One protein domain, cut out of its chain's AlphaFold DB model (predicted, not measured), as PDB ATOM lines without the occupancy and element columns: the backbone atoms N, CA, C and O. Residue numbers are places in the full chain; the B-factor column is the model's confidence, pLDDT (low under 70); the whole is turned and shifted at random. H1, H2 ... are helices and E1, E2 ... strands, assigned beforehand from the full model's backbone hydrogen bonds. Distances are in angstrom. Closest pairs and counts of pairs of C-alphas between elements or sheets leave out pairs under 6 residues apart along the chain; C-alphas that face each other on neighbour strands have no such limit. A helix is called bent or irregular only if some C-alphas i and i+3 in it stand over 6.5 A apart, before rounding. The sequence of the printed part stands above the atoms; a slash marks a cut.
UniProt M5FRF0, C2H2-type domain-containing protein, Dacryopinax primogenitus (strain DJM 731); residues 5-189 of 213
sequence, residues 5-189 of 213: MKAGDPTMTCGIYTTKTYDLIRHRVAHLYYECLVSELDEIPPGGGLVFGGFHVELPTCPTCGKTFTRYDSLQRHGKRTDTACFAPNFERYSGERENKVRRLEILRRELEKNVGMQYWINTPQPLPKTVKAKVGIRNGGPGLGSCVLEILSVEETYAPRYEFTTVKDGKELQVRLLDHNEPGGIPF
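This is residues 5 to 189 of the 213 residues of the protein "C2H2-type domain-containing protein" of Dacryopinax primogenitus (strain DJM 731) (UniProt M5FRF0). Helix H1 runs through the middle of an elongated body; the hairpin E5 and E6 packs along its residues 21 to 32, mainly through E6, and the long helix H3 packs at a steep tilt on its residues 34 to 41. At one end of the long axis is the sharply bent hairpin E3 and E4, with the short pair E1 and E2 next to it; toward the other end H2 sits among long links, touching no helix, and residues 93 to 98 stick out. The printed part has 185 residues with three named helices and six named strands, in the order E1 H1 H2 H3 E2 E3 E4 E5 E6, and the class is mixed, helices and strands. The strands form three antiparallel sheets of two, E1 - E2, E3 - E4 and E5 - E6. The whole is compact by its radius of gyration of the C-alphas, 18.1 A, yet its spans are 58 by 36 by 34 A.

Begin at E1, residues 9 to 14, whose antiparallel neighbour is E2, residues 121 to 123; there N 13 and O 122 are within hydrogen-bond range at 2.9 A. Next comes H1, residues 21 to 41. With residues 34 to 41 alone it touches H3, residues 97 to 118, at a steep tilt of 44 degrees, opposite ways; the closest C-alphas are those of Leu 37 and Leu 112, 6.1 A apart. H2, residues 72 to 80, is apart from H1 and from H3. Go on to E3, residues 129 to 137, and E4, residues 148 to 158, an antiparallel hairpin in which N 133 and O 154 are within hydrogen-bond range at 2.9 A, as are N 148 and O 137. Both strands bend, E3 by 79 degrees at residue 133 and E4 by 101 degrees at residue 151. Look there for E2 too: the closest C-alphas of E2 and E4 are those of Ile 122 and Glu 151, 6.9 A apart. The last hairpin is E5, residues 162 to 168, with E6, residues 173 to 178, where N 164 and O 177 are within hydrogen-bond range at 2.8 A. The closest C-alphas of H1 and E6 are those of Ile 25 and Val 176, 5.3 A apart, while those of H2 and E6 are Tyr 72 and Glu 173, 6.2 A apart. Residues 187 to 188 pair antiparallel with residues 162 to 163 of E5. Every O i to N i+4 pair is within hydrogen-bond range in H2 and H3, and 14 of 17 are in H1.

Find C-alpha 9 at (1.141, 21.240, 59.077), where E1 begins its six residues. H1 starts at C-alpha 21, (-4.538, 10.871, 37.649), and runs 31.3 A to C-alpha 41. H2, from Tyr 72 to Lys 80, covers 12.4 A, and H3, from Glu 97 to Met 118, covers 31.8 A. After the three residues of E2 you meet E3, 18.1 A long, and E4, 18.3 A. E5 measures 19.8 A and E6 16.8 A, ending at C-alpha 178, (0.770, 19.189, 41.609).

The two C-alphas farthest apart are those of Ser 95 and Glu 156, 58.5 A, whereas the first and last printed C-alphas, of Met 5 and Phe 189, are 9.7 A apart. The printed part has no cut. The long links are residues 42 to 71, between H1 and H2, and residues 81 to 96, between H2 and H3. The mean pLDDT of the printed part is 81.2; look for values under 70 at residues 44 to 49, 81 to 96 and 139 to 146 of this model.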
ATOM      1  N   MET A   5      -0.997  18.770  51.318       88.88
ATOM      2  CA  MET A   5      -0.656  18.940  52.736       88.88
ATOM      3  C   MET A   5      -1.781  19.620  53.511       88.88
ATOM      4  O   MET A   5      -2.535  20.422  52.956       88.88
ATOM      5  N   LYS A   6      -1.860  19.335  54.811       86.75
ATOM      6  CA  LYS A   6      -2.712  20.104  55.715       86.75
ATOM      7  C   LYS A   6      -2.123  21.502  55.875       86.75
ATOM      8  O   LYS A   6      -0.919  21.673  56.064       86.75
ATOM      9  N   ALA A   7      -2.976  22.514  55.795       79.50
ATOM     10  CA  ALA A   7      -2.522  23.887  55.925       79.50
ATOM     11  C   ALA A   7      -1.867  24.110  57.303       79.50
ATOM     12  O   ALA A   7      -2.414  23.706  58.330       79.50
ATOM     13  N   GLY A   8      -0.671  24.706  57.305       77.19
ATOM     14  CA  GLY A   8       0.126  24.934  58.516       77.19
ATOM     15  C   GLY A   8       0.801  23.689  59.112       77.19
ATOM     16  O   GLY A   8       1.523  23.824  60.096       77.19
ATOM     17  N   ASP A   9       0.611  22.496  58.537       84.06
ATOM     18  CA  ASP A   9       1.141  21.240  59.077       84.06
ATOM     19  C   ASP A   9       1.675  20.323  57.956       84.06
ATOM     20  O   ASP A   9       0.925  19.525  57.383       84.06
ATOM     21  N   PRO A  10       2.980  20.409  57.628       83.88
ATOM     22  CA  PRO A  10       3.590  19.605  56.569       83.88
ATOM     23  C   PRO A  10       3.763  18.127  56.947       83.88
ATOM     24  O   PRO A  10       4.138  17.327  56.089       83.88
ATOM     25  N   THR A  11       3.510  17.754  58.208       88.69
ATOM     26  CA  THR A  11       3.570  16.358  58.671       88.69
ATOM     27  C   THR A  11       2.280  15.596  58.372       88.69
ATOM     28  O   THR A  11       2.230  14.375  58.512       88.69
ATOM     29  N   MET A  12       1.250  16.301  57.893       91.56
ATOM     30  CA  MET A  12      -0.059  15.750  57.567       91.56
ATOM     31  C   MET A  12      -0.367  15.904  56.076       91.56
ATOM     32  O   MET A  12      -0.208  16.973  55.485       91.56
ATOM     33  N   THR A  13      -0.869  14.834  55.460       93.06
ATOM     34  CA  THR A  13      -1.278  14.803  54.047       93.06
ATOM     35  C   THR A  13      -2.699  14.279  53.896       93.06
ATOM     36  O   THR A  13      -3.192  13.513  54.724       93.06
ATOM     37  N   CYS A  14      -3.362  14.656  52.807       92.50
ATOM     38  CA  CYS A  14      -4.616  14.051  52.401       92.50
ATOM     39  C   CYS A  14      -4.388  12.566  52.065       92.50
ATOM     40  O   CYS A  14      -3.594  12.240  51.176       92.50
ATOM     41  N   GLY A  15      -5.095  11.675  52.768       91.12
ATOM     42  CA  GLY A  15      -4.992  10.216  52.633       91.12
ATOM     43  C   GLY A  15      -5.787   9.624  51.465       91.12
ATOM     44  O   GLY A  15      -5.922   8.402  51.349       91.12
ATOM     45  N   ILE A  16      -6.349  10.474  50.602       89.56
ATOM     46  CA  ILE A  16      -7.063  10.043  49.402       89.56
ATOM     47  C   ILE A  16      -6.065   9.595  48.334       89.56
ATOM     48  O   ILE A  16      -5.104  10.291  47.984       89.56
ATOM     49  N   TYR A  17      -6.337   8.426  47.761       89.69
ATOM     50  CA  TYR A  17      -5.626   7.907  46.607       89.69
ATOM     51  C   TYR A  17      -6.616   7.376  45.577       89.69
ATOM     52  O   TYR A  17      -7.720   6.951  45.901       89.69
ATOM     53  N   THR A  18      -6.212   7.422  44.315       86.88
ATOM     54  CA  THR A  18      -6.962   6.860  43.198       86.88
ATOM     55  C   THR A  18      -5.963   6.242  42.230       86.88
ATOM     56  O   THR A  18      -4.777   6.582  42.243       86.88
ATOM     57  N   THR A  19      -6.432   5.331  41.382       82.44
ATOM     58  CA  THR A  19      -5.615   4.742  40.310       82.44
ATOM     59  C   THR A  19      -5.509   5.652  39.087       82.44
ATOM     60  O   THR A  19      -4.677   5.416  38.218       82.44
ATOM     61  N   LYS A  20      -6.347   6.692  39.002       87.00
ATOM     62  CA  LYS A  20      -6.459   7.562  37.830       87.00
ATOM     63  C   LYS A  20      -6.058   8.990  38.172       87.00
ATOM     64  O   LYS A  20      -6.671   9.630  39.028       87.00
ATOM     65  N   THR A  21      -5.087   9.522  37.436       86.75
ATOM     66  CA  THR A  21      -4.538  10.871  37.649       86.75
ATOM     67  C   THR A  21      -5.605  11.963  37.586       86.75
ATOM     68  O   THR A  21      -5.603  12.871  38.415       86.75
ATOM     69  N   TYR A  22      -6.569  11.857  36.664       86.31
ATOM     70  CA  TYR A  22      -7.631  12.861  36.539       86.31
ATOM     71  C   TYR A  22      -8.535  12.934  37.781       86.31
ATOM     72  O   TYR A  22      -9.075  14.000  38.077       86.31
ATOM     73  N   ASP A  23      -8.699  11.838  38.531       88.62
ATOM     74  CA  ASP A  23      -9.490  11.845  39.763       88.62
ATOM     75  C   ASP A  23      -8.752  12.585  40.885       88.62
ATOM     76  O   ASP A  23      -9.379  13.329  41.636       88.62
ATOM     77  N   LEU A  24      -7.418  12.471  40.954       89.88
ATOM     78  CA  LEU A  24      -6.605  13.255  41.893       89.88
ATOM     79  C   LEU A  24      -6.678  14.750  41.580       89.88
ATOM     80  O   LEU A  24      -6.837  15.557  42.493       89.88
ATOM     81  N   ILE A  25      -6.592  15.113  40.298       90.69
ATOM     82  CA  ILE A  25      -6.700  16.505  39.844       90.69
ATOM     83  C   ILE A  25      -8.051  17.102  40.260       90.69
ATOM     84  O   ILE A  25      -8.101  18.185  40.838       90.69
ATOM     85  N   ARG A  26      -9.148  16.370  40.031       88.06
ATOM     86  CA  ARG A  26     -10.496  16.791  40.448       88.06
ATOM     87  C   ARG A  26     -10.641  16.862  41.961       88.06
ATOM     88  O   ARG A  26     -11.271  17.779  42.473       88.06
ATOM     89  N   HIS A  27     -10.068  15.904  42.682       90.88
ATOM     90  CA  HIS A  27     -10.120  15.881  44.137       90.88
ATOM     91  C   HIS A  27      -9.391  17.084  44.755       90.88
ATOM     92  O   HIS A  27      -9.891  17.667  45.710       90.88
ATOM     93  N   ARG A  28      -8.270  17.531  44.176       92.00
ATOM     94  CA  ARG A  28      -7.536  18.716  44.656       92.00
ATOM     95  C   ARG A  28      -8.332  20.019  44.542       92.00
ATOM     96  O   ARG A  28      -8.140  20.905  45.368       92.00
ATOM     97  N   VAL A  29      -9.288  20.110  43.610       91.44
ATOM     98  CA  VAL A  29     -10.249  21.232  43.554       91.44
ATOM     99  C   VAL A  29     -11.092  21.303  44.834       91.44
ATOM    100  O   VAL A  29     -11.478  22.389  45.246       91.44
ATOM    101  N   ALA A  30     -11.352  20.177  45.510       89.81
ATOM    102  CA  ALA A  30     -12.064  20.187  46.789       89.81
ATOM    103  C   ALA A  30     -11.253  20.865  47.906       89.81
ATOM    104  O   ALA A  30     -11.836  21.545  48.746       89.81
ATOM    105  N   HIS A  31      -9.919  20.742  47.895       90.75
ATOM    106  CA  HIS A  31      -9.064  21.485  48.826       90.75
ATOM    107  C   HIS A  31      -9.101  22.988  48.544       90.75
ATOM    108  O   HIS A  31      -9.188  23.771  49.485       90.75
ATOM    109  N   LEU A  32      -9.094  23.386  47.267       89.50
ATOM    110  CA  LEU A  32      -9.248  24.794  46.898       89.50
ATOM    111  C   LEU A  32     -10.613  25.329  47.326       89.50
ATOM    112  O   LEU A  32     -10.691  26.392  47.924       89.50
ATOM    113  N   TYR A  33     -11.680  24.569  47.079       90.00
ATOM    114  CA  TYR A  33     -13.025  24.961  47.483       90.00
ATOM    115  C   TYR A  33     -13.145  25.149  48.996       90.00
ATOM    116  O   TYR A  33     -13.731  26.132  49.436       90.00
ATOM    117  N   TYR A  34     -12.553  24.254  49.792       89.12
ATOM    118  CA  TYR A  34     -12.463  24.438  51.240       89.12
ATOM    119  C   TYR A  34     -11.774  25.760  51.607       89.12
ATOM    120  O   TYR A  34     -12.281  26.492  52.455       89.12
ATOM    121  N   GLU A  35     -10.661  26.089  50.951       87.19
ATOM    122  CA  GLU A  35      -9.952  27.342  51.198       87.19
ATOM    123  C   GLU A  35     -10.791  28.570  50.813       87.19
ATOM    124  O   GLU A  35     -10.845  29.531  51.578       87.19
ATOM    125  N   CYS A  36     -11.521  28.517  49.693       85.50
ATOM    126  CA  CYS A  36     -12.457  29.574  49.302       85.50
ATOM    127  C   CYS A  36     -13.584  29.753  50.330       85.50
ATOM    128  O   CYS A  36     -13.905  30.884  50.674       85.50
ATOM    129  N   LEU A  37     -14.159  28.664  50.860       86.88
ATOM    130  CA  LEU A  37     -15.206  28.735  51.890       86.88
ATOM    131  C   LEU A  37     -14.702  29.415  53.164       86.88
ATOM    132  O   LEU A  37     -15.374  30.288  53.708       86.88
ATOM    133  N   VAL A  38     -13.512  29.022  53.619       85.25
ATOM    134  CA  VAL A  38     -12.857  29.616  54.786       85.25
ATOM    135  C   VAL A  38     -12.548  31.096  54.550       85.25
ATOM    136  O   VAL A  38     -12.810  31.923  55.421       85.25
ATOM    137  N   SER A  39     -12.052  31.440  53.359       82.00
ATOM    138  CA  SER A  39     -11.762  32.824  52.980       82.00
ATOM    139  C   SER A  39     -13.025  33.685  52.883       82.00
ATOM    140  O   SER A  39     -12.996  34.831  53.315       82.00
ATOM    141  N   GLU A  40     -14.132  33.168  52.337       81.88
ATOM    142  CA  GLU A  40     -15.400  33.910  52.232       81.88
ATOM    143  C   GLU A  40     -16.068  34.141  53.595       81.88
ATOM    144  O   GLU A  40     -16.792  35.122  53.767       81.88
ATOM    145  N   LEU A  41     -15.845  33.243  54.556       84.00
ATOM    146  CA  LEU A  41     -16.368  33.362  55.917       84.00
ATOM    147  C   LEU A  41     -15.449  34.154  56.859       84.00
ATOM    148  O   LEU A  41     -15.862  34.427  57.983       84.00
ATOM    149  N   ASP A  42     -14.249  34.535  56.407       79.25
ATOM    150  CA  ASP A  42     -13.195  35.141  57.238       79.25
ATOM    151  C   ASP A  42     -12.816  34.253  58.450       79.25
ATOM    152  O   ASP A  42     -12.424  34.720  59.517       79.25
ATOM    153  N   GLU A  43     -12.949  32.930  58.297       73.19
ATOM    154  CA  GLU A  43     -12.742  31.925  59.353       73.19
ATOM    155  C   GLU A  43     -11.386  31.223  59.190       73.19
ATOM    156  O   GLU A  43     -11.302  29.997  59.070       73.19
ATOM    157  N   ILE A  44     -10.298  31.998  59.138       67.69
ATOM    158  CA  ILE A  44      -8.958  31.441  58.902       67.69
ATOM    159  C   ILE A  44      -8.636  30.388  59.970       67.69
ATOM    160  O   ILE A  44      -8.794  30.656  61.166       67.69
ATOM    161  N   PRO A  45      -8.178  29.180  59.583       62.81
ATOM    162  CA  PRO A  45      -8.081  28.081  60.526       62.81
ATOM    163  C   PRO A  45      -7.033  28.385  61.607       62.81
ATOM    164  O   PRO A  45      -6.026  29.048  61.319       62.81
ATOM    165  N   PRO A  46      -7.202  27.853  62.833       50.75
ATOM    166  CA  PRO A  46      -6.189  27.955  63.878       50.75
ATOM    167  C   PRO A  46      -4.830  27.468  63.354       50.75
ATOM    168  O   PRO A  46      -4.698  26.318  62.932       50.75
ATOM    169  N   GLY A  47      -3.827  28.354  63.341       54.97
ATOM    170  CA  GLY A  47      -2.508  28.099  62.744       54.97
ATOM    171  C   GLY A  47      -2.200  28.890  61.465       54.97
ATOM    172  O   GLY A  47      -1.089  28.776  60.956       54.97
ATOM    173  N   GLY A  48      -3.134  29.709  60.960       56.22
ATOM    174  CA  GLY A  48      -2.863  30.729  59.931       56.22
ATOM    175  C   GLY A  48      -2.469  30.185  58.554       56.22
ATOM    176  O   GLY A  48      -1.911  30.910  57.731       56.22
ATOM    177  N   GLY A  49      -2.707  28.897  58.304       69.12
ATOM    178  CA  GLY A  49      -2.306  28.240  57.071       69.12
ATOM    179  C   GLY A  49      -3.392  28.328  56.008       69.12
ATOM    180  O   GLY A  49      -4.469  27.761  56.176       69.12
ATOM    181  N   LEU A  50      -3.064  28.950  54.882       76.56
ATOM    182  CA  LEU A  50      -3.717  28.745  53.593       76.56
ATOM    183  C   LEU A  50      -2.689  28.069  52.683       76.56
ATOM    184  O   LEU A  50      -1.507  28.397  52.756       76.56
ATOM    185  N   VAL A  51      -3.092  27.092  51.877       81.62
ATOM    186  CA  VAL A  51      -2.173  26.412  50.952       81.62
ATOM    187  C   VAL A  51      -2.097  27.163  49.627       81.62
ATOM    188  O   VAL A  51      -1.011  27.311  49.057       81.62
ATOM    189  N   PHE A  52      -3.235  27.675  49.165       85.38
ATOM    190  CA  PHE A  52      -3.341  28.494  47.963       85.38
ATOM    191  C   PHE A  52      -3.201  29.995  48.256       85.38
ATOM    192  O   PHE A  52      -3.215  30.798  47.331       85.38
ATOM    193  N   GLY A  53      -3.010  30.386  49.519       77.50
ATOM    194  CA  GLY A  53      -2.763  31.775  49.907       77.50
ATOM    195  C   GLY A  53      -3.972  32.688  49.714       77.50
ATOM    196  O   GLY A  53      -3.798  33.856  49.384       77.50
ATOM    197  N   GLY A  54      -5.190  32.157  49.862       73.31
ATOM    198  CA  GLY A  54      -6.414  32.938  49.652       73.31
ATOM    199  C   GLY A  54      -6.724  33.154  48.173       73.31
ATOM    200  O   GLY A  54      -7.396  34.116  47.801       73.31
ATOM    201  N   PHE A  55      -6.214  32.273  47.310       76.94
ATOM    202  CA  PHE A  55      -6.525  32.282  45.890       76.94
ATOM    203  C   PHE A  55      -8.042  32.213  45.674       76.94
ATOM    204  O   PHE A  55      -8.696  31.234  46.042       76.94
ATOM    205  N   HIS A  56      -8.599  33.255  45.057       73.31
ATOM    206  CA  HIS A  56     -10.018  33.318  44.742       73.31
ATOM    207  C   HIS A  56     -10.266  32.754  43.346       73.31
ATOM    208  O   HIS A  56      -9.680  33.214  42.366       73.31
ATOM    209  N   VAL A  57     -11.183  31.795  43.251       77.50
ATOM    210  CA  VAL A  57     -11.639  31.248  41.976       77.50
ATOM    211  C   VAL A  57     -13.155  31.311  41.871       77.50
ATOM    212  O   VAL A  57     -13.881  31.005  42.815       77.50
ATOM    213  N   GLU A  58     -13.639  31.665  40.686       80.06
ATOM    214  CA  GLU A  58     -15.060  31.606  40.369       80.06
ATOM    215  C   GLU A  58     -15.462  30.163  40.055       80.06
ATOM    216  O   GLU A  58     -15.363  29.675  38.929       80.06
ATOM    217  N   LEU A  59     -15.892  29.446  41.089       84.06
ATOM    218  CA  LEU A  59     -16.432  28.103  40.927       84.06
ATOM    219  C   LEU A  59     -17.882  28.147  40.414       84.06
ATOM    220  O   LEU A  59     -18.649  29.040  40.796       84.06
ATOM    221  N   PRO A  60     -18.304  27.156  39.600       84.81
ATOM    222  CA  PRO A  60     -19.673  27.056  39.107       84.81
ATOM    223  C   PRO A  60     -20.694  27.178  40.241       84.81
ATOM    224  O   PRO A  60     -20.756  26.325  41.123       84.81
ATOM    225  N   THR A  61     -21.514  28.225  40.209       83.25
ATOM    226  CA  THR A  61     -22.487  28.532  41.265       83.25
ATOM    227  C   THR A  61     -23.889  28.576  40.678       83.25
ATOM    228  O   THR A  61     -24.106  29.104  39.590       83.25
ATOM    229  N   CYS A  62     -24.857  27.977  41.373       82.44
ATOM    230  CA  CYS A  62     -26.247  28.013  40.940       82.44
ATOM    231  C   CYS A  62     -26.812  29.427  41.129       82.44
ATOM    232  O   CYS A  62     -26.851  29.896  42.268       82.44
ATOM    233  N   PRO A  63     -27.305  30.091  40.067       77.19
ATOM    234  CA  PRO A  63     -27.840  31.449  40.178       77.19
ATOM    235  C   PRO A  63     -29.120  31.504  41.022       77.19
ATOM    236  O   PRO A  63     -29.435  32.533  41.607       77.19
ATOM    237  N   THR A  64     -29.849  30.391  41.124       74.44
ATOM    238  CA  THR A  64     -31.123  30.323  41.849       74.44
ATOM    239  C   THR A  64     -30.937  30.080  43.343       74.44
ATOM    240  O   THR A  64     -31.647  30.680  44.143       74.44
ATOM    241  N   CYS A  65     -30.003  29.203  43.740       73.75
ATOM    242  CA  CYS A  65     -29.803  28.834  45.150       73.75
ATOM    243  C   CYS A  65     -28.484  29.290  45.769       73.75
ATOM    244  O   CYS A  65     -28.286  29.095  46.965       73.75
ATOM    245  N   GLY A  66     -27.592  29.900  44.989       75.62
ATOM    246  CA  GLY A  66     -26.296  30.380  45.466       75.62
ATOM    247  C   GLY A  66     -25.334  29.259  45.861       75.62
ATOM    248  O   GLY A  66     -24.262  29.529  46.386       75.62
ATOM    249  N   LYS A  67     -25.694  27.990  45.620       80.62
ATOM    250  CA  LYS A  67     -24.829  26.855  45.928       80.62
ATOM    251  C   LYS A  67     -23.673  26.779  44.937       80.62
ATOM    252  O   LYS A  67     -23.904  26.698  43.730       80.62
ATOM    253  N   THR A  68     -22.458  26.727  45.461       84.31
ATOM    254  CA  THR A  68     -21.224  26.533  44.695       84.31
ATOM    255  C   THR A  68     -20.931  25.049  44.482       84.31
ATOM    256  O   THR A  68     -21.222  24.201  45.329       84.31
ATOM    257  N   PHE A  69     -20.350  24.716  43.334       85.88
ATOM    258  CA  PHE A  69     -19.978  23.365  42.943       85.88
ATOM    259  C   PHE A  69     -18.525  23.346  42.483       85.88
ATOM    260  O   PHE A  69     -18.091  24.203  41.725       85.88
ATOM    261  N   THR A  70     -17.788  22.296  42.835       85.75
ATOM    262  CA  THR A  70     -16.418  22.081  42.334       85.75
ATOM    263  C   THR A  70     -16.368  21.691  40.853       85.75
ATOM    264  O   THR A  70     -15.288  21.595  40.277       85.75
ATOM    265  N   ARG A  71     -17.524  21.405  40.228       85.62
ATOM    266  CA  ARG A  71     -17.630  20.931  38.841       85.62
ATOM    267  C   ARG A  71     -18.909  21.404  38.159       85.62
ATOM    268  O   ARG A  71     -19.983  21.412  38.765       85.62
ATOM    269  N   TYR A  72     -18.805  21.677  36.861       85.94
ATOM    270  CA  TYR A  72     -19.924  22.135  36.041       85.94
ATOM    271  C   TYR A  72     -21.000  21.057  35.825       85.94
ATOM    272  O   TYR A  72     -22.192  21.346  35.864       85.94
ATOM    273  N   ASP A  73     -20.615  19.789  35.656       85.44
ATOM    274  CA  ASP A  73     -21.572  18.682  35.499       85.44
ATOM    275  C   ASP A  73     -22.454  18.467  36.742       85.44
ATOM    276  O   ASP A  73     -23.617  18.072  36.636       85.44
ATOM    277  N   SER A  74     -21.916  18.741  37.931       85.94
ATOM    278  CA  SER A  74     -22.665  18.722  39.187       85.94
ATOM    279  C   SER A  74     -23.678  19.863  39.254       85.94
ATOM    280  O   SER A  74     -24.822  19.607  39.627       85.94
ATOM    281  N   LEU A  75     -23.309  21.072  38.811       86.38
ATOM    282  CA  LEU A  75     -24.241  22.194  38.665       86.38
ATOM    283  C   LEU A  75     -25.358  21.872  37.656       86.38
ATOM    284  O   LEU A  75     -26.535  22.071  37.948       86.38
ATOM    285  N   GLN A  76     -25.015  21.303  36.499       85.75
ATOM    286  CA  GLN A  76     -25.992  20.902  35.481       85.75
ATOM    287  C   GLN A  76     -26.992  19.870  36.012       85.75
ATOM    288  O   GLN A  76     -28.199  20.008  35.825       85.75
ATOM    289  N   ARG A  77     -26.514  18.837  36.717       85.25
ATOM    290  CA  ARG A  77     -27.394  17.835  37.342       85.25
ATOM    291  C   ARG A  77     -28.230  18.419  38.477       85.25
ATOM    292  O   ARG A  77     -29.346  17.957  38.686       85.25
ATOM    293  N   HIS A  78     -27.706  19.408  39.198       83.75
ATOM    294  CA  HIS A  78     -28.464  20.137  40.206       83.75
ATOM    295  C   HIS A  78     -29.618  20.928  39.573       83.75
ATOM    296  O   HIS A  78     -30.749  20.778  40.026       83.75
ATOM    297  N   GLY A  79     -29.363  21.683  38.498       75.94
ATOM    298  CA  GLY A  79     -30.385  22.484  37.811       75.94
ATOM    299  C   GLY A  79     -31.435  21.659  37.058       75.94
ATOM    300  O   GLY A  79     -32.576  22.086  36.938       75.94
ATOM    301  N   LYS A  80     -31.083  20.456  36.584       75.62
ATOM    302  CA  LYS A  80     -32.016  19.555  35.879       75.62
ATOM    303  C   LYS A  80     -32.984  18.801  36.793       75.62
ATOM    304  O   LYS A  80     -33.951  18.230  36.300       75.62
ATOM    305  N   ARG A  81     -32.720  18.731  38.101       65.88
ATOM    306  CA  ARG A  81     -33.609  18.050  39.054       65.88
ATOM    307  C   ARG A  81     -34.751  18.992  39.431       65.88
ATOM    308  O   ARG A  81     -34.607  19.795  40.350       65.88
ATOM    309  N   THR A  82     -35.869  18.848  38.729       54.34
ATOM    310  CA  THR A  82     -37.099  19.642  38.875       54.34
ATOM    311  C   THR A  82     -37.792  19.475  40.231       54.34
ATOM    312  O   THR A  82     -38.564  20.345  40.620       54.34
ATOM    313  N   ASP A  83     -37.480  18.415  40.988       51.03
ATOM    314  CA  ASP A  83     -38.416  17.965  42.029       51.03
ATOM    315  C   ASP A  83     -37.919  18.192  43.466       51.03
ATOM    316  O   ASP A  83     -38.728  18.222  44.384       51.03
ATOM    317  N   THR A  84     -36.608  18.350  43.708       52.16
ATOM    318  CA  THR A  84     -36.075  18.447  45.093       52.16
ATOM    319  C   THR A  84     -34.661  19.030  45.269       52.16
ATOM    320  O   THR A  84     -34.248  19.277  46.400       52.16
ATOM    321  N   ALA A  85     -33.852  19.231  44.219       54.38
ATOM    322  CA  ALA A  85     -32.419  19.518  44.419       54.38
ATOM    323  C   ALA A  85     -32.067  21.008  44.515       54.38
ATOM    324  O   ALA A  85     -31.066  21.352  45.145       54.38
ATOM    325  N   CYS A  86     -32.874  21.880  43.912       63.56
ATOM    326  CA  CYS A  86     -32.747  23.330  44.004       63.56
ATOM    327  C   CYS A  86     -33.920  23.901  44.810       63.56
ATOM    328  O   CYS A  86     -34.729  24.668  44.300       63.56
ATOM    329  N   PHE A  87     -34.023  23.529  46.091       56.91
ATOM    330  CA  PHE A  87     -34.863  24.263  47.042       56.91
ATOM    331  C   PHE A  87     -34.153  25.560  47.439       56.91
ATOM    332  O   PHE A  87     -33.643  25.700  48.549       56.91
ATOM    333  N   ALA A  88     -34.105  26.521  46.525       54.06
ATOM    334  CA  ALA A  88     -34.069  27.905  46.946       54.06
ATOM    335  C   ALA A  88     -35.250  28.637  46.305       54.06
ATOM    336  O   ALA A  88     -35.410  28.592  45.086       54.06
ATOM    337  N   PRO A  89     -36.086  29.294  47.119       49.31
ATOM    338  CA  PRO A  89     -36.979  30.329  46.632       49.31
ATOM    339  C   PRO A  89     -36.106  31.388  45.965       49.31
ATOM    340  O   PRO A  89     -35.100  31.768  46.562       49.31
ATOM    341  N   ASN A  90     -36.472  31.808  44.749       48.28
ATOM    342  CA  ASN A  90     -35.877  32.945  44.042       48.28
ATOM    343  C   ASN A  90     -35.305  33.959  45.044       48.28
ATOM    344  O   ASN A  90     -36.061  34.469  45.868       48.28
ATOM    345  N   PHE A  91     -34.006  34.270  44.994       52.19
ATOM    346  CA  PHE A  91     -33.456  35.375  45.796       52.19
ATOM    347  C   PHE A  91     -34.166  36.708  45.494       52.19
ATOM    348  O   PHE A  91     -34.157  37.612  46.321       52.19
ATOM    349  N   GLU A  92     -34.865  36.789  44.358       51.22
ATOM    350  CA  GLU A  92     -35.776  37.878  43.987       51.22
ATOM    351  C   GLU A  92     -37.081  37.933  44.812       51.22
ATOM    352  O   GLU A  92     -37.816  38.909  44.718       51.22
ATOM    353  N   ARG A  93     -37.411  36.908  45.615       49.53
ATOM    354  CA  ARG A  93     -38.633  36.865  46.446       49.53
ATOM    355  C   ARG A  93     -38.466  37.480  47.840       49.53
ATOM    356  O   ARG A  93     -39.463  37.556  48.556       49.53
ATOM    357  N   TYR A  94     -37.259  37.892  48.235       53.44
ATOM    358  CA  TYR A  94     -36.983  38.439  49.570       53.44
ATOM    359  C   TYR A  94     -36.587  39.910  49.514       53.44
ATOM    360  O   TYR A  94     -35.850  40.353  48.638       53.44
ATOM    361  N   SER A  95     -37.112  40.668  50.468       58.22
ATOM    362  CA  SER A  95     -37.245  42.123  50.426       58.22
ATOM    363  C   SER A  95     -36.012  42.914  50.885       58.22
ATOM    364  O   SER A  95     -36.101  44.134  51.000       58.22
ATOM    365  N   GLY A  96     -34.853  42.284  51.136       69.38
ATOM    366  CA  GLY A  96     -33.666  43.014  51.602       69.38
ATOM    367  C   GLY A  96     -32.312  42.350  51.338       69.38
ATOM    368  O   GLY A  96     -32.097  41.173  51.627       69.38
ATOM    369  N   GLU A  97     -31.342  43.151  50.885       72.94
ATOM    370  CA  GLU A  97     -29.937  42.764  50.659       72.94
ATOM    371  C   GLU A  97     -29.289  42.119  51.899       72.94
ATOM    372  O   GLU A  97     -28.534  41.149  51.801       72.94
ATOM    373  N   ARG A  98     -29.652  42.602  53.094       77.44
ATOM    374  CA  ARG A  98     -29.182  42.064  54.377       77.44
ATOM    375  C   ARG A  98     -29.635  40.621  54.615       77.44
ATOM    376  O   ARG A  98     -28.828  39.809  55.060       77.44
ATOM    377  N   GLU A  99     -30.892  40.294  54.321       75.50
ATOM    378  CA  GLU A  99     -31.434  38.936  54.491       75.50
ATOM    379  C   GLU A  99     -30.776  37.965  53.507       75.50
ATOM    380  O   GLU A  99     -30.360  36.867  53.889       75.50
ATOM    381  N   ASN A 100     -30.575  38.414  52.264       72.56
ATOM    382  CA  ASN A 100     -29.851  37.660  51.243       72.56
ATOM    383  C   ASN A 100     -28.404  37.366  51.674       72.56
ATOM    384  O   ASN A 100     -27.938  36.232  51.530       72.56
ATOM    385  N   LYS A 101     -27.712  38.346  52.272       77.75
ATOM    386  CA  LYS A 101     -26.358  38.161  52.817       77.75
ATOM    387  C   LYS A 101     -26.323  37.139  53.958       77.75
ATOM    388  O   LYS A 101     -25.474  36.251  53.938       77.75
ATOM    389  N   VAL A 102     -27.238  37.230  54.927       81.88
ATOM    390  CA  VAL A 102     -27.308  36.283  56.060       81.88
ATOM    391  C   VAL A 102     -27.503  34.853  55.561       81.88
ATOM    392  O   VAL A 102     -26.780  33.948  55.976       81.88
ATOM    393  N   ARG A 103     -28.420  34.654  54.612       77.38
ATOM    394  CA  ARG A 103     -28.691  33.332  54.047       77.38
ATOM    395  C   ARG A 103     -27.511  32.775  53.250       77.38
ATOM    396  O   ARG A 103     -27.223  31.585  53.347       77.38
ATOM    397  N   ARG A 104     -26.808  33.617  52.482       78.69
ATOM    398  CA  ARG A 104     -25.578  33.210  51.782       78.69
ATOM    399  C   ARG A 104     -24.538  32.688  52.774       78.69
ATOM    400  O   ARG A 104     -23.989  31.613  52.557       78.69
ATOM    401  N   LEU A 105     -24.313  33.408  53.873       82.69
ATOM    402  CA  LEU A 105     -23.371  32.990  54.916       82.69
ATOM    403  C   LEU A 105     -23.792  31.669  55.579       82.69
ATOM    404  O   LEU A 105     -22.944  30.819  55.830       82.69
ATOM    405  N   GLU A 106     -25.090  31.445  55.808       85.00
ATOM    406  CA  GLU A 106     -25.598  30.168  56.331       85.00
ATOM    407  C   GLU A 106     -25.320  28.991  55.376       85.00
ATOM    408  O   GLU A 106     -24.887  27.920  55.808       85.00
ATOM    409  N   ILE A 107     -25.518  29.193  54.066       83.56
ATOM    410  CA  ILE A 107     -25.208  28.185  53.040       83.56
ATOM    411  C   ILE A 107     -23.711  27.870  53.043       83.56
ATOM    412  O   ILE A 107     -23.341  26.695  53.071       83.56
ATOM    413  N   LEU A 108     -22.858  28.900  53.049       84.38
ATOM    414  CA  LEU A 108     -21.404  28.739  53.083       84.38
ATOM    415  C   LEU A 108     -20.955  27.968  54.327       84.38
ATOM    416  O   LEU A 108     -20.193  27.014  54.194       84.38
ATOM    417  N   ARG A 109     -21.490  28.292  55.512       88.44
ATOM    418  CA  ARG A 109     -21.195  27.567  56.761       88.44
ATOM    419  C   ARG A 109     -21.573  26.095  56.681       88.44
ATOM    420  O   ARG A 109     -20.758  25.232  56.989       88.44
ATOM    421  N   ARG A 110     -22.774  25.784  56.185       86.81
ATOM    422  CA  ARG A 110     -23.216  24.393  56.013       86.81
ATOM    423  C   ARG A 110     -22.320  23.623  55.036       86.81
ATOM    424  O   ARG A 110     -22.082  22.429  55.222       86.81
ATOM    425  N   GLU A 111     -21.862  24.259  53.961       86.81
ATOM    426  CA  GLU A 111     -20.935  23.620  53.022       86.81
ATOM    427  C   GLU A 111     -19.523  23.489  53.618       86.81
ATOM    428  O   GLU A 111     -18.867  22.475  53.366       86.81
ATOM    429  N   LEU A 112     -19.080  24.433  54.457       88.25
ATOM    430  CA  LEU A 112     -17.819  24.343  55.195       88.25
ATOM    431  C   LEU A 112     -17.835  23.156  56.163       88.25
ATOM    432  O   LEU A 112     -16.945  22.312  56.088       88.25
ATOM    433  N   GLU A 113     -18.873  23.021  56.989       87.75
ATOM    434  CA  GLU A 113     -19.046  21.899  57.924       87.75
ATOM    435  C   GLU A 113     -18.974  20.540  57.214       87.75
ATOM    436  O   GLU A 113     -18.257  19.630  57.641       87.75
ATOM    437  N   LYS A 114     -19.662  20.407  56.071       85.69
ATOM    438  CA  LYS A 114     -19.591  19.195  55.242       85.69
ATOM    439  C   LYS A 114     -18.186  18.952  54.710       85.69
ATOM    440  O   LYS A 114     -17.722  17.815  54.735       85.69
ATOM    441  N   ASN A 115     -17.517  19.990  54.204       86.00
ATOM    442  CA  ASN A 115     -16.164  19.857  53.674       86.00
ATOM    443  C   ASN A 115     -15.186  19.432  54.766       86.00
ATOM    444  O   ASN A 115     -14.432  18.493  54.535       86.00
ATOM    445  N   VAL A 116     -15.247  20.037  55.956       85.06
ATOM    446  CA  VAL A 116     -14.438  19.645  57.120       85.06
ATOM    447  C   VAL A 116     -14.655  18.169  57.460       85.06
ATOM    448  O   VAL A 116     -13.681  17.430  57.583       85.06
ATOM    449  N   GLY A 117     -15.908  17.700  57.516       80.69
ATOM    450  CA  GLY A 117     -16.220  16.289  57.788       80.69
ATOM    451  C   GLY A 117     -15.735  15.301  56.715       80.69
ATOM    452  O   GLY A 117     -15.520  14.121  57.003       80.69
ATOM    453  N   MET A 118     -15.534  15.763  55.478       82.06
ATOM    454  CA  MET A 118     -14.991  14.951  54.382       82.06
ATOM    455  C   MET A 118     -13.460  14.915  54.349       82.06
ATOM    456  O   MET A 118     -12.901  14.043  53.676       82.06
ATOM    457  N   GLN A 119     -12.772  15.821  55.051       83.81
ATOM    458  CA  GLN A 119     -11.313  15.831  55.068       83.81
ATOM    459  C   GLN A 119     -10.773  14.578  55.756       83.81
ATOM    460  O   GLN A 119     -11.259  14.140  56.800       83.81
ATOM    461  N   TYR A 120      -9.747  13.991  55.150       87.75
ATOM    462  CA  TYR A 120      -9.095  12.801  55.669       87.75
ATOM    463  C   TYR A 120      -7.588  13.015  55.679       87.75
ATOM    464  O   TYR A 120      -6.917  12.862  54.657       87.75
ATOM    465  N   TRP A 121      -7.087  13.419  56.842       91.19
ATOM    466  CA  TRP A 121      -5.679  13.709  57.070       91.19
ATOM    467  C   TRP A 121      -4.989  12.531  57.746       91.19
ATOM    468  O   TRP A 121      -5.515  11.969  58.705       91.19
ATOM    469  N   ILE A 122      -3.802  12.194  57.258       93.56
ATOM    470  CA  ILE A 122      -2.948  11.140  57.801       93.56
ATOM    471  C   ILE A 122      -1.520  11.652  57.958       93.56
ATOM    472  O   ILE A 122      -1.084  12.522  57.198       93.56
ATOM    473  N   ASN A 123      -0.791  11.080  58.914       95.31
ATOM    474  CA  ASN A 123       0.624  11.378  59.097       95.31
ATOM    475  C   ASN A 123       1.422  10.930  57.872       95.31
ATOM    476  O   ASN A 123       1.182   9.857  57.312       95.31
ATOM    477  N   THR A 124       2.403  11.738  57.490       94.69
ATOM    478  CA  THR A 124       3.363  11.412  56.442       94.69
ATOM    479  C   THR A 124       4.788  11.690  56.922       94.69
ATOM    480  O   THR A 124       5.037  12.740  57.514       94.69
ATOM    481  N   PRO A 125       5.751  10.786  56.666       91.75
ATOM    482  CA  PRO A 125       7.145  11.007  57.046       91.75
ATOM    483  C   PRO A 125       7.829  12.072  56.176       91.75
ATOM    484  O   PRO A 125       8.835  12.644  56.581       91.75
ATOM    485  N   GLN A 126       7.299  12.333  54.976       92.44
ATOM    486  CA  GLN A 126       7.773  13.389  54.081       92.44
ATOM    487  C   GLN A 126       6.589  14.207  53.551       92.44
ATOM    488  O   GLN A 126       5.540  13.625  53.251       92.44
ATOM    489  N   PRO A 127       6.734  15.534  53.403       90.75
ATOM    490  CA  PRO A 127       5.689  16.369  52.829       90.75
ATOM    491  C   PRO A 127       5.435  16.010  51.361       90.75
ATOM    492  O   PRO A 127       6.315  15.507  50.661       90.75
ATOM    493  N   LEU A 128       4.229  16.322  50.884       92.50
ATOM    494  CA  LEU A 128       3.826  16.172  49.481       92.50
ATOM    495  C   LEU A 128       4.030  14.760  48.887       92.50
ATOM    496  O   LEU A 128       4.546  14.633  47.773       92.50
ATOM    497  N   PRO A 129       3.628  13.676  49.574       95.50
ATOM    498  CA  PRO A 129       3.886  12.330  49.082       95.50
ATOM    499  C   PRO A 129       3.094  12.032  47.799       95.50
ATOM    500  O   PRO A 129       1.867  12.176  47.735       95.50
ATOM    501  N   LYS A 130       3.803  11.565  46.772       94.56
ATOM    502  CA  LYS A 130       3.254  11.173  45.468       94.56
ATOM    503  C   LYS A 130       3.032   9.667  45.410       94.56
ATOM    504  O   LYS A 130       1.881   9.229  45.265       94.56
ATOM    505  N   THR A 131       4.107   8.910  45.596       94.62
ATOM    506  CA  THR A 131       4.151   7.443  45.533       94.62
ATOM    507  C   THR A 131       4.626   6.922  46.885       94.62
ATOM    508  O   THR A 131       5.589   7.443  47.446       94.62
ATOM    509  N   VAL A 132       3.907   5.955  47.461       94.81
ATOM    510  CA  VAL A 132       4.154   5.468  48.827       94.81
ATOM    511  C   VAL A 132       3.902   3.973  48.948       94.81
ATOM    512  O   VAL A 132       3.039   3.425  48.260       94.81
ATOM    513  N   LYS A 133       4.554   3.353  49.934       95.94
ATOM    514  CA  LYS A 133       4.098   2.090  50.520       95.94
ATOM    515  C   LYS A 133       3.185   2.413  51.688       95.94
ATOM    516  O   LYS A 133       3.560   3.159  52.593       95.94
ATOM    517  N   ALA A 134       1.981   1.864  51.657       94.44
ATOM    518  CA  ALA A 134       0.929   2.233  52.583       94.44
ATOM    519  C   ALA A 134       0.066   1.037  52.969       94.44
ATOM    520  O   ALA A 134      -0.178   0.136  52.164       94.44
ATOM    521  N   LYS A 135      -0.461   1.080  54.191       93.19
ATOM    522  CA  LYS A 135      -1.565   0.224  54.608       93.19
ATOM    523  C   LYS A 135      -2.865   0.871  54.150       93.19
ATOM    524  O   LYS A 135      -3.162   2.007  54.517       93.19
ATOM    525  N   VAL A 136      -3.641   0.150  53.351       89.50
ATOM    526  CA  VAL A 136      -4.925   0.627  52.825       89.50
ATOM    527  C   VAL A 136      -6.084  -0.080  53.512       89.50
ATOM    528  O   VAL A 136      -5.961  -1.218  53.961       89.50
ATOM    529  N   GLY A 137      -7.215   0.607  53.597       81.75
ATOM    530  CA  GLY A 137      -8.446   0.071  54.160       81.75
ATOM    531  C   GLY A 137      -9.666   0.534  53.384       81.75
ATOM    532  O   GLY A 137      -9.584   1.411  52.524       81.75
ATOM    533  N   ILE A 138     -10.810  -0.062  53.704       71.56
ATOM    534  CA  ILE A 138     -12.115   0.380  53.218       71.56
ATOM    535  C   ILE A 138     -12.759   1.179  54.345       71.56
ATOM    536  O   ILE A 138     -12.837   0.710  55.481       71.56
ATOM    537  N   ARG A 139     -13.204   2.399  54.047       64.31
ATOM    538  CA  ARG A 139     -13.888   3.235  55.032       64.31
ATOM    539  C   ARG A 139     -15.348   2.775  55.122       64.31
ATOM    540  O   ARG A 139     -16.080   2.840  54.138       64.31
ATOM    541  N   ASN A 140     -15.785   2.313  56.293       51.47
ATOM    542  CA  ASN A 140     -17.192   1.978  56.527       51.47
ATOM    543  C   ASN A 140     -18.022   3.275  56.531       51.47
ATOM    544  O   ASN A 140     -17.914   4.065  57.464       51.47
ATOM    545  N   GLY A 141     -18.807   3.524  55.476       49.75
ATOM    546  CA  GLY A 141     -19.618   4.749  55.391       49.75
ATOM    547  C   GLY A 141     -20.548   4.900  54.181       49.75
ATOM    548  O   GLY A 141     -21.132   5.965  54.006       49.75
ATOM    549  N   GLY A 142     -20.715   3.866  53.354       39.72
ATOM    550  CA  GLY A 142     -21.649   3.884  52.225       39.72
ATOM    551  C   GLY A 142     -20.998   4.080  50.847       39.72
ATOM    552  O   GLY A 142     -19.781   4.255  50.731       39.72
ATOM    553  N   PRO A 143     -21.803   3.985  49.774       33.53
ATOM    554  CA  PRO A 143     -21.319   3.932  48.397       33.53
ATOM    555  C   PRO A 143     -20.561   5.211  48.008       33.53
ATOM    556  O   PRO A 143     -21.103   6.310  48.077       33.53
ATOM    557  N   GLY A 144     -19.306   5.057  47.569       48.75
ATOM    558  CA  GLY A 144     -18.455   6.150  47.072       48.75
ATOM    559  C   GLY A 144     -17.254   6.501  47.956       48.75
ATOM    560  O   GLY A 144     -16.336   7.168  47.484       48.75
ATOM    561  N   LEU A 145     -17.203   6.006  49.196       53.84
ATOM    562  CA  LEU A 145     -16.013   6.082  50.047       53.84
ATOM    563  C   LEU A 145     -15.075   4.928  49.680       53.84
ATOM    564  O   LEU A 145     -15.043   3.888  50.332       53.84
ATOM    565  N   GLY A 146     -14.384   5.094  48.551       61.12
ATOM    566  CA  GLY A 146     -13.389   4.143  48.066       61.12
ATOM    567  C   GLY A 146     -12.281   3.872  49.086       61.12
ATOM    568  O   GLY A 146     -12.209   4.480  50.154       61.12
ATOM    569  N   SER A 147     -11.404   2.933  48.744       71.62
ATOM    570  CA  SER A 147     -10.240   2.600  49.557       71.62
ATOM    571  C   SER A 147      -9.443   3.858  49.932       71.62
ATOM    572  O   SER A 147      -9.215   4.728  49.092       71.62
ATOM    573  N   CYS A 148      -9.019   3.960  51.191       79.94
ATOM    574  CA  CYS A 148      -8.232   5.082  51.698       79.94
ATOM    575  C   CYS A 148      -6.927   4.591  52.333       79.94
ATOM    576  O   CYS A 148      -6.818   3.432  52.747       79.94
ATOM    577  N   VAL A 149      -5.918   5.461  52.384       89.06
ATOM    578  CA  VAL A 149      -4.654   5.146  53.056       89.06
ATOM    579  C   VAL A 149      -4.836   5.303  54.557       89.06
ATOM    580  O   VAL A 149      -5.070   6.409  55.013       89.06
ATOM    581  N   LEU A 150      -4.708   4.216  55.314       89.94
ATOM    582  CA  LEU A 150      -4.770   4.244  56.776       89.94
ATOM    583  C   LEU A 150      -3.448   4.712  57.389       89.94
ATOM    584  O   LEU A 150      -3.449   5.412  58.396       89.94
ATOM    585  N   GLU A 151      -2.331   4.307  56.783       93.75
ATOM    586  CA  GLU A 151      -0.985   4.565  57.289       93.75
ATOM    587  C   GLU A 151       0.026   4.575  56.137       93.75
ATOM    588  O   GLU A 151      -0.020   3.707  55.259       93.75
ATOM    589  N   ILE A 152       0.948   5.539  56.151       96.06
ATOM    590  CA  ILE A 152       2.083   5.602  55.224       96.06
ATOM    591  C   ILE A 152       3.292   4.962  55.904       96.06
ATOM    592  O   ILE A 152       3.790   5.479  56.899       96.06
ATOM    593  N   LEU A 153       3.777   3.857  55.338       95.81
ATOM    594  CA  LEU A 153       4.940   3.126  55.844       95.81
ATOM    595  C   LEU A 153       6.246   3.727  55.315       95.81
ATOM    596  O   LEU A 153       7.221   3.859  56.048       95.81
ATOM    597  N   SER A 154       6.272   4.100  54.033       96.56
ATOM    598  CA  SER A 154       7.416   4.771  53.413       96.56
ATOM    599  C   SER A 154       6.987   5.611  52.216       96.56
ATOM    600  O   SER A 154       6.070   5.237  51.485       96.56
ATOM    601  N   VAL A 155       7.686   6.720  51.981       96.88
ATOM    602  CA  VAL A 155       7.496   7.572  50.800       96.88
ATOM    603  C   VAL A 155       8.580   7.245  49.781       96.88
ATOM    604  O   VAL A 155       9.761   7.272  50.114       96.88
ATOM    605  N   GLU A 156       8.165   6.900  48.564       96.75
ATOM    606  CA  GLU A 156       9.059   6.562  47.450       96.75
ATOM    607  C   GLU A 156       9.315   7.787  46.566       96.75
ATOM    608  O   GLU A 156      10.442   8.026  46.149       96.75
ATOM    609  N   GLU A 157       8.280   8.600  46.335       96.25
ATOM    610  CA  GLU A 157       8.364   9.828  45.543       96.25
ATOM    611  C   GLU A 157       7.531  10.942  46.178       96.25
ATOM    612  O   GLU A 157       6.469  10.690  46.759       96.25
ATOM    613  N   THR A 158       7.963  12.188  45.993       96.19
ATOM    614  CA  THR A 158       7.236  13.397  46.401       96.19
ATOM    615  C   THR A 158       6.954  14.294  45.201       96.19
ATOM    616  O   THR A 158       7.685  14.275  44.210       96.19
ATOM    617  N   TYR A 159       5.889  15.087  45.288       95.31
ATOM    618  CA  TYR A 159       5.682  16.207  44.375       95.31
ATOM    619  C   TYR A 159       6.624  17.363  44.728       95.31
ATOM    620  O   TYR A 159       7.058  17.513  45.875       95.31
ATOM    621  N   ALA A 160       6.885  18.230  43.754       93.12
ATOM    622  CA  ALA A 160       7.468  19.533  44.022       93.12
ATOM    623  C   ALA A 160       6.493  20.381  44.862       93.12
ATOM    624  O   ALA A 160       5.273  20.228  44.745       93.12
ATOM    625  N   PRO A 161       6.987  21.348  45.656       90.31
ATOM    626  CA  PRO A 161       6.152  22.298  46.393       90.31
ATOM    627  C   PRO A 161       5.584  23.387  45.473       90.31
ATOM    628  O   PRO A 161       5.657  24.580  45.778       90.31
ATOM    629  N   ARG A 162       5.046  22.976  44.322       91.00
ATOM    630  CA  ARG A 162       4.473  23.820  43.277       91.00
ATOM    631  C   ARG A 162       3.233  23.154  42.690       91.00
ATOM    632  O   ARG A 162       3.165  21.928  42.576       91.00
ATOM    633  N   TYR A 163       2.264  23.969  42.314       91.31
ATOM    634  CA  TYR A 163       1.029  23.527  41.685       91.31
ATOM    635  C   TYR A 163       0.701  24.387  40.466       91.31
ATOM    636  O   TYR A 163       1.303  25.429  40.232       91.31
ATOM    637  N   GLU A 164      -0.265  23.946  39.679       91.88
ATOM    638  CA  GLU A 164      -0.743  24.642  38.496       91.88
ATOM    639  C   GLU A 164      -2.269  24.578  38.451       91.88
ATOM    640  O   GLU A 164      -2.870  23.534  38.738       91.88
ATOM    641  N   PHE A 165      -2.880  25.706  38.090       89.69
ATOM    642  CA  PHE A 165      -4.289  25.771  37.743       89.69
ATOM    643  C   PHE A 165      -4.438  25.687  36.236       89.69
ATOM    644  O   PHE A 165      -3.827  26.458  35.501       89.69
ATOM    645  N   THR A 166      -5.299  24.788  35.786       88.75
ATOM    646  CA  THR A 166      -5.719  24.737  34.388       88.75
ATOM    647  C   THR A 166      -7.231  24.789  34.324       88.75
ATOM    648  O   THR A 166      -7.928  24.260  35.195       88.75
ATOM    649  N   THR A 167      -7.762  25.455  33.307       86.06
ATOM    650  CA  THR A 167      -9.190  25.408  33.010       86.06
ATOM    651  C   THR A 167      -9.422  24.487  31.819       86.06
ATOM    652  O   THR A 167      -8.612  24.403  30.899       86.06
ATOM    653  N   VAL A 168     -10.512  23.731  31.854       84.75
ATOM    654  CA  VAL A 168     -10.915  22.815  30.782       84.75
ATOM    655  C   VAL A 168     -12.383  23.033  30.429       84.75
ATOM    656  O   VAL A 168     -13.125  23.655  31.192       84.75
ATOM    657  N   LYS A 169     -12.815  22.482  29.284       80.50
ATOM    658  CA  LYS A 169     -14.178  22.642  28.741       80.50
ATOM    659  C   LYS A 169     -14.556  24.119  28.584       80.50
ATOM    660  O   LYS A 169     -15.520  24.580  29.197       80.50
ATOM    661  N   ASP A 170     -13.763  24.845  27.802       80.06
ATOM    662  CA  ASP A 170     -13.978  26.266  27.495       80.06
ATOM    663  C   ASP A 170     -14.030  27.143  28.758       80.06
ATOM    664  O   ASP A 170     -14.936  27.952  28.941       80.06
ATOM    665  N   GLY A 171     -13.104  26.913  29.694       77.25
ATOM    666  CA  GLY A 171     -13.015  27.695  30.930       77.25
ATOM    667  C   GLY A 171     -13.986  27.288  32.047       77.25
ATOM    668  O   GLY A 171     -13.941  27.868  33.126       77.25
ATOM    669  N   LYS A 172     -14.864  26.296  31.836       76.38
ATOM    670  CA  LYS A 172     -15.967  25.980  32.772       76.38
ATOM    671  C   LYS A 172     -15.590  25.069  33.938       76.38
ATOM    672  O   LYS A 172     -16.349  24.965  34.902       76.38
ATOM    673  N   GLU A 173     -14.484  24.338  33.839       82.31
ATOM    674  CA  GLU A 173     -14.017  23.446  34.902       82.31
ATOM    675  C   GLU A 173     -12.566  23.752  35.258       82.31
ATOM    676  O   GLU A 173     -11.690  23.722  34.400       82.31
ATOM    677  N   LEU A 174     -12.317  23.991  36.544       88.19
ATOM    678  CA  LEU A 174     -10.976  24.160  37.082       88.19
ATOM    679  C   LEU A 174     -10.345  22.800  37.398       88.19
ATOM    680  O   LEU A 174     -11.008  21.866  37.856       88.19
ATOM    681  N   GLN A 175      -9.040  22.714  37.204       91.06
ATOM    682  CA  GLN A 175      -8.193  21.600  37.580       91.06
ATOM    683  C   GLN A 175      -7.009  22.104  38.400       91.06
ATOM    684  O   GLN A 175      -6.449  23.159  38.115       91.06
ATOM    685  N   VAL A 176      -6.629  21.328  39.418       92.94
ATOM    686  CA  VAL A 176      -5.456  21.610  40.253       92.94
ATOM    687  C   VAL A 176      -4.467  20.464  40.117       92.94
ATOM    688  O   VAL A 176      -4.736  19.326  40.526       92.94
ATOM    689  N   ARG A 177      -3.301  20.754  39.547       93.75
ATOM    690  CA  ARG A 177      -2.231  19.776  39.344       93.75
ATOM    691  C   ARG A 177      -1.060  20.094  40.262       93.75
ATOM    692  O   ARG A 177      -0.658  21.242  40.366       93.75
ATOM    693  N   LEU A 178      -0.525  19.077  40.934       93.62
ATOM    694  CA  LEU A 178       0.770  19.189  41.609       93.62
ATOM    695  C   LEU A 178       1.855  18.818  40.607       93.62
ATOM    696  O   LEU A 178       1.658  17.869  39.845       93.62
ATOM    697  N   LEU A 179       2.946  19.576  40.604       94.25
ATOM    698  CA  LEU A 179       4.045  19.380  39.665       94.25
ATOM    699  C   LEU A 179       5.082  18.414  40.228       94.25
ATOM    700  O   LEU A 179       5.309  18.365  41.437       94.25
ATOM    701  N   ASP A 180       5.745  17.679  39.347       94.94
ATOM    702  CA  ASP A 180       6.926  16.900  39.695       94.94
ATOM    703  C   ASP A 180       8.169  17.800  39.820       94.94
ATOM    704  O   ASP A 180       8.211  18.933  39.335       94.94
ATOM    705  N   HIS A 181       9.218  17.299  40.482       92.94
ATOM    706  CA  HIS A 181      10.467  18.054  40.704       92.94
ATOM    707  C   HIS A 181      11.138  18.517  39.411       92.94
ATOM    708  O   HIS A 181      11.717  19.599  39.378       92.94
ATOM    709  N   ASN A 182      11.003  17.731  38.343       94.44
ATOM    710  CA  ASN A 182      11.655  17.989  37.061       94.44
ATOM    711  C   ASN A 182      10.841  18.913  36.142       94.44
ATOM    712  O   ASN A 182      11.332  19.311  35.090       94.44
ATOM    713  N   GLU A 183       9.600  19.244  36.505       92.69
ATOM    714  CA  GLU A 183       8.747  20.098  35.680       92.69
ATOM    715  C   GLU A 183       9.047  21.584  35.946       92.69
ATOM    716  O   GLU A 183       9.074  22.018  37.107       92.69
ATOM    717  N   PRO A 184       9.287  22.409  34.910       91.62
ATOM    718  CA  PRO A 184       9.438  23.851  35.083       91.62
ATOM    719  C   PRO A 184       8.089  24.525  35.402       91.62
ATOM    720  O   PRO A 184       7.025  23.946  35.202       91.62
ATOM    721  N   GLY A 185       8.128  25.767  35.892       91.19
ATOM    722  CA  GLY A 185       6.923  26.583  36.116       91.19
ATOM    723  C   GLY A 185       6.159  26.279  37.410       91.19
ATOM    724  O   GLY A 185       6.728  25.788  38.384       91.19
ATOM    725  N   GLY A 186       4.867  26.608  37.431       87.19
ATOM    726  CA  GLY A 186       3.982  26.422  38.582       87.19
ATOM    727  C   GLY A 186       4.057  27.513  39.650       87.19
ATOM    728  O   GLY A 186       5.035  28.246  39.788       87.19
ATOM    729  N   ILE A 187       2.988  27.587  40.431       88.12
ATOM    730  CA  ILE A 187       2.802  28.503  41.548       88.12
ATOM    731  C   ILE A 187       3.326  27.810  42.814       88.12
ATOM    732  O   ILE A 187       2.927  26.674  43.095       88.12
ATOM    733  N   PRO A 188       4.230  28.436  43.586       87.06
ATOM    734  CA  PRO A 188       4.680  27.871  44.850       87.06
ATOM    735  C   PRO A 188       3.527  27.809  45.858       87.06
ATOM    736  O   PRO A 188       2.661  28.681  45.898       87.06
ATOM    737  N   PHE A 189       3.539  26.784  46.708       82.75
ATOM    738  CA  PHE A 189       2.620  26.708  47.846       82.75
ATOM    739  C   PHE A 189       2.812  27.931  48.746       82.75
ATOM    740  O   PHE A 189       3.952  28.345  48.988       82.75
TER     741      PHE A 189